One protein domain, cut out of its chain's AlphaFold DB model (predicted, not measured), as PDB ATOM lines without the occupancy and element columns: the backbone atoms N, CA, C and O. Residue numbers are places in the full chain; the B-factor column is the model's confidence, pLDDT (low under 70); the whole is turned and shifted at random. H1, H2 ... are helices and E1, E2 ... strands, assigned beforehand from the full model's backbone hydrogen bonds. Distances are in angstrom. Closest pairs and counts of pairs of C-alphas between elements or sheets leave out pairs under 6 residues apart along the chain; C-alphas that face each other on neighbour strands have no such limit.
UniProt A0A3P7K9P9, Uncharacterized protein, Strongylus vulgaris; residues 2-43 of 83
ATOM      1  N   THR A   2      21.844 -16.506  38.584       73.50
ATOM      2  CA  THR A   2      22.479 -15.667  37.550       73.50
ATOM      3  C   THR A   2      21.415 -15.302  36.522       73.50
ATOM      4  O   THR A   2      20.733 -16.194  36.028       73.50
ATOM      5  N   TYR A   3      21.240 -14.010  36.245       75.62
ATOM      6  CA  TYR A   3      20.239 -13.512  35.298       75.62
ATOM      7  C   TYR A   3      20.886 -13.173  33.956       75.62
ATOM      8  O   TYR A   3      22.010 -12.671  33.916       75.62
ATOM      9  N   TYR A   4      20.155 -13.402  32.867       77.44
ATOM     10  CA  TYR A   4      20.539 -12.943  31.536       77.44
ATOM     11  C   TYR A   4      19.990 -11.539  31.300       77.44
ATOM     12  O   TYR A   4      18.809 -11.280  31.524       77.44
ATOM     13  N   VAL A   5      20.856 -10.631  30.860       79.06
ATOM     14  CA  VAL A   5      20.521  -9.226  30.605       79.06
ATOM     15  C   VAL A   5      21.109  -8.851  29.249       79.06
ATOM     16  O   VAL A   5      22.320  -8.995  29.062       79.06
ATOM     17  N   ALA A   6      20.272  -8.399  28.311       81.00
ATOM     18  CA  ALA A   6      20.734  -7.833  27.040       81.00
ATOM     19  C   ALA A   6      21.042  -6.342  27.174       81.00
ATOM     20  O   ALA A   6      20.674  -5.703  28.158       81.00
ATOM     21  N   ASP A   7      21.726  -5.810  26.160       80.19
ATOM     22  CA  ASP A   7      22.062  -4.388  26.035       80.19
ATOM     23  C   ASP A   7      22.754  -3.825  27.283       80.19
ATOM     24  O   ASP A   7      22.538  -2.684  27.700       80.19
ATOM     25  N   GLN A   8      23.614  -4.649  27.893       85.06
ATOM     26  CA  GLN A   8      24.399  -4.247  29.052       85.06
ATOM     27  C   GLN A   8      25.307  -3.082  28.676       85.06
ATOM     28  O   GLN A   8      26.180  -3.191  27.813       85.06
ATOM     29  N   LYS A   9      25.104  -1.958  29.360       89.69
ATOM     30  CA  LYS A   9      26.006  -0.816  29.262       89.69
ATOM     31  C   LYS A   9      27.347  -1.153  29.927       89.69
ATOM     32  O   LYS A   9      27.364  -1.939  30.876       89.69
ATOM     33  N   PRO A  10      28.453  -0.538  29.477       93.06
ATOM     34  CA  PRO A  10      29.731  -0.643  30.168       93.06
ATOM     35  C   PRO A  10      29.583  -0.276  31.648       93.06
ATOM     36  O   PRO A  10      28.975   0.744  31.986       93.06
ATOM     37  N   ALA A  11      30.153  -1.097  32.521       94.44
ATOM     38  CA  ALA A  11      30.243  -0.820  33.943       94.44
ATOM     39  C   ALA A  11      31.507  -0.001  34.243       94.44
ATOM     40  O   ALA A  11      32.435   0.066  33.432       94.44
ATOM     41  N   GLN A  12      31.544   0.630  35.414       96.88
ATOM     42  CA  GLN A  12      32.695   1.405  35.872       96.88
ATOM     43  C   GLN A  12      33.276   0.797  37.143       96.88
ATOM     44  O   GLN A  12      32.548   0.360  38.032       96.88
ATOM     45  N   MET A  13      34.599   0.803  37.218       96.94
ATOM     46  CA  MET A  13      35.378   0.535  38.411       96.94
ATOM     47  C   MET A  13      36.056   1.836  38.832       96.94
ATOM     48  O   MET A  13      36.641   2.534  38.000       96.94
ATOM     49  N   VAL A  14      35.987   2.147  40.122       97.81
ATOM     50  CA  VAL A  14      36.658   3.307  40.706       97.81
ATOM     51  C   VAL A  14      37.531   2.814  41.848       97.81
ATOM     52  O   VAL A  14      37.029   2.182  42.776       97.81
ATOM     53  N   LEU A  15      38.827   3.088  41.758       98.12
ATOM     54  CA  LEU A  15      39.775   2.916  42.851       98.12
ATOM     55  C   LEU A  15      40.096   4.306  43.392       98.12
ATOM     56  O   LEU A  15      40.486   5.175  42.614       98.12
ATOM     57  N   PHE A  16      39.914   4.520  44.687       98.06
ATOM     58  CA  PHE A  16      40.146   5.814  45.320       98.06
ATOM     59  C   PHE A  16      40.661   5.629  46.746       98.06
ATOM     60  O   PHE A  16      40.367   4.614  47.386       98.06
ATOM     61  N   ASP A  17      41.431   6.604  47.229       97.75
ATOM     62  CA  ASP A  17      41.815   6.679  48.637       97.75
ATOM     63  C   ASP A  17      40.599   7.098  49.477       97.75
ATOM     64  O   ASP A  17      39.912   8.076  49.178       97.75
ATOM     65  N   TYR A  18      40.321   6.350  50.544       97.56
ATOM     66  CA  TYR A  18      39.188   6.605  51.430       97.56
ATOM     67  C   TYR A  18      39.279   7.953  52.163       97.56
ATOM     68  O   TYR A  18      38.255   8.595  52.395       97.56
ATOM     69  N   TYR A  19      40.488   8.386  52.524       98.19
ATOM     70  CA  TYR A  19      40.732   9.640  53.237       98.19
ATOM     71  C   TYR A  19      41.059  10.806  52.298       98.19
ATOM     72  O   TYR A  19      40.943  11.957  52.719       98.19
ATOM     73  N   ASN A  20      41.416  10.531  51.038       97.81
ATOM     74  CA  ASN A  20      41.624  11.549  50.002       97.81
ATOM     75  C   ASN A  20      40.935  11.182  48.661       97.81
ATOM     76  O   ASN A  20      41.611  10.822  47.698       97.81
ATOM     77  N   PRO A  21      39.593  11.293  48.550       96.56
ATOM     78  CA  PRO A  21      38.834  10.815  47.381       96.56
ATOM     79  C   PRO A  21      39.118  11.545  46.058       96.56
ATOM     80  O   PRO A  21      38.708  11.080  44.993       96.56
ATOM     81  N   GLU A  22      39.786  12.700  46.119       97.00
ATOM     82  CA  GLU A  22      40.257  13.455  44.951       97.00
ATOM     83  C   GLU A  22      41.272  12.623  44.137       97.00
ATOM     84  O   GLU A  22      41.286  12.666  42.903       97.00
ATOM     85  N   GLU A  23      42.076  11.802  44.821       96.88
ATOM     86  CA  GLU A  23      43.005  10.851  44.215       96.88
ATOM     87  C   GLU A  23      42.270   9.564  43.831       96.88
ATOM     88  O   GLU A  23      42.151   8.608  44.602       96.88
ATOM     89  N   GLN A  24      41.752   9.542  42.601       96.75
ATOM     90  CA  GLN A  24      40.982   8.413  42.088       96.75
ATOM     91  C   GLN A  24      41.368   8.019  40.664       96.75
ATOM     92  O   GLN A  24      41.627   8.853  39.794       96.75
ATOM     93  N   MET A  25      41.294   6.718  40.400       97.69
ATOM     94  CA  MET A  25      41.399   6.138  39.071       97.69
ATOM     95  C   MET A  25      40.058   5.526  38.673       97.69
ATOM     96  O   MET A  25      39.513   4.674  39.377       97.69
ATOM     97  N   LYS A  26      39.536   5.941  37.515       97.56
ATOM     98  CA  LYS A  26      38.294   5.416  36.935       97.56
ATOM     99  C   LYS A  26      38.618   4.584  35.704       97.56
ATOM    100  O   LYS A  26      39.350   5.031  34.827       97.56
ATOM    101  N   SER A  27      38.048   3.392  35.629       97.31
ATOM    102  CA  SER A  27      38.159   2.518  34.467       97.31
ATOM    103  C   SER A  27      36.783   1.987  34.092       97.31
ATOM    104  O   SER A  27      35.969   1.694  34.965       97.31
ATOM    105  N   SER A  28      36.506   1.876  32.797       96.75
ATOM    106  CA  SER A  28      35.288   1.253  32.293       96.75
ATOM    107  C   SER A  28      35.596  -0.135  31.748       96.75
ATOM    108  O   SER A  28      36.632  -0.365  31.123       96.75
ATOM    109  N   TYR A  29      34.681  -1.074  31.968       93.31
ATOM    110  CA  TYR A  29      34.761  -2.408  31.391       93.31
ATOM    111  C   TYR A  29      33.403  -2.820  30.839       93.31
ATOM    112  O   TYR A  29      32.351  -2.443  31.350       93.31
ATOM    113  N   SER A  30      33.428  -3.592  29.761       90.69
ATOM    114  CA  SER A  30      32.224  -4.141  29.143       90.69
ATOM    115  C   SER A  30      32.361  -5.648  29.078       90.69
ATOM    116  O   SER A  30      33.403  -6.158  28.659       90.69
ATOM    117  N   ALA A  31      31.316  -6.369  29.475       83.50
ATOM    118  CA  ALA A  31      31.226  -7.783  29.154       83.50
ATOM    119  C   ALA A  31      31.137  -7.938  27.627       83.50
ATOM    120  O   ALA A  31      30.555  -7.091  26.945       83.50
ATOM    121  N   LYS A  32      31.716  -9.014  27.078       76.62
ATOM    122  CA  LYS A  32      31.513  -9.351  25.662       76.62
ATOM    123  C   LYS A  32      30.008  -9.460  25.429       76.62
ATOM    124  O   LYS A  32      29.355 -10.270  26.082       76.62
ATOM    125  N   GLN A  33      29.479  -8.610  24.550       66.56
ATOM    126  CA  GLN A  33      28.048  -8.508  24.289       66.56
ATOM    127  C   GLN A  33      27.505  -9.882  23.900       66.56
ATOM    128  O   GLN A  33      27.846 -10.418  22.843       66.56
ATOM    129  N   ILE A  34      26.663 -10.450  24.761       62.75
ATOM    130  CA  ILE A  34      25.841 -11.592  24.388       62.75
ATOM    131  C   ILE A  34      24.821 -11.005  23.416       62.75
ATOM    132  O   ILE A  34      24.039 -10.125  23.786       62.75
ATOM    133  N   ARG A  35      24.927 -11.381  22.136       62.25
ATOM    134  CA  ARG A  35      23.902 -11.050  21.142       62.25
ATOM    135  C   ARG A  35      22.582 -11.529  21.731       62.25
ATOM    136  O   ARG A  35      22.549 -12.653  22.187       62.25
ATOM    137  N   SER A  36      21.624 -10.611  21.847       64.94
ATOM    138  CA  SER A  36      20.206 -10.774  22.191       64.94
ATOM    139  C   SER A  36      19.805 -11.793  23.296       64.94
ATOM    140  O   SER A  36      20.246 -12.936  23.357       64.94
ATOM    141  N   LEU A  37      18.881 -11.419  24.195       69.06
ATOM    142  CA  LEU A  37      18.346 -12.385  25.176       69.06
ATOM    143  C   LEU A  37      17.757 -13.676  24.538       69.06
ATOM    144  O   LEU A  37      17.872 -14.726  25.174       69.06
ATOM    145  N   PRO A  38      17.158 -13.648  23.327       69.06
ATOM    146  CA  PRO A  38      16.776 -14.855  22.587       69.06
ATOM    147  C   PRO A  38      17.900 -15.857  22.362       69.06
ATOM    148  O   PRO A  38      17.696 -17.046  22.588       69.06
ATOM    149  N   ASP A  39      19.102 -15.394  22.019       66.88
ATOM    150  CA  ASP A  39      20.244 -16.294  21.812       66.88
ATOM    151  C   ASP A  39      20.729 -16.920  23.135       66.88
ATOM    152  O   ASP A  39      21.415 -17.940  23.134       66.88
ATOM    153  N   SER A  40      20.378 -16.313  24.275       67.50
ATOM    154  CA  SER A  40      20.775 -16.779  25.611       67.50
ATOM    155  C   SER A  40      19.823 -17.817  26.204       67.50
ATOM    156  O   SER A  40      20.239 -18.627  27.029       67.50
ATOM    157  N   CYS A  41      18.546 -17.778  25.822       69.69
ATOM    158  CA  CYS A  41      17.543 -18.741  26.260       69.69
ATOM    159  C   CYS A  41      16.481 -18.915  25.167       69.69
ATOM    160  O   CYS A  41      15.560 -18.100  25.108       69.69
ATOM    161  N   PRO A  42      16.567 -19.958  24.325       66.75
ATOM    162  CA  PRO A  42      15.599 -20.182  23.253       66.75
ATOM    163  C   PRO A  42      14.191 -20.512  23.779       66.75
ATOM    164  O   PRO A  42      13.209 -20.121  23.158       66.75
ATOM    165  N   ASP A  43      14.087 -21.143  24.952       68.81
ATOM    166  CA  ASP A  43      12.810 -21.584  25.542       68.81
ATOM    167  C   ASP A  43      12.087 -20.491  26.352       68.81
ATOM    168  O   ASP A  43      10.941 -20.658  26.764       68.81
TER     169      ASP A  43
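What this domain is: This is residues 2 to 43 of the 83 residues of an uncharacterized protein of Strongylus vulgaris (UniProt A0A3P7K9P9). With little regular structure, this is a long rod: a two-stranded hairpin, E1 and E2, makes one end, and two loose tails, the second with the small helix H1, make the other. The printed part has 42 residues, with 16 in named elements in the order E1, E2, H1; the two-stranded sheet is antiparallel and the class mixed. It is extended, with a radius of gyration of the C-alphas of 16.0 A and spans of 50 by 16 by 10 A.

Where its parts are: E1, residues 11 to 16, measures 16.5 A from C-alpha 11 at (30.243, -0.820, 33.943). E2, residues 24 to 29, measures 16.4 A. H1, residues 37 to 40, measures 5.0 A and ends with C-alpha 40 at (20.775, -16.779, 25.611).

How they stand to each other: The hairpin strands E1 and E2 are antiparallel at 161 degrees; C-alphas 12 and 28 face each other at 4.4 A. N 11 and O 29, 2.8 A, are within hydrogen-bond range. E1 and H1 are apart. H1 is too short for an O i to N i+4 pair; its one O i to N i+3 pair is within range.

The domain as a whole: The C-alphas farthest apart, of Asn 20 and Asp 43, are 50.3 A apart. The printed part has no cut, and both links are short. Residues 33 to 43 have pLDDT under 70.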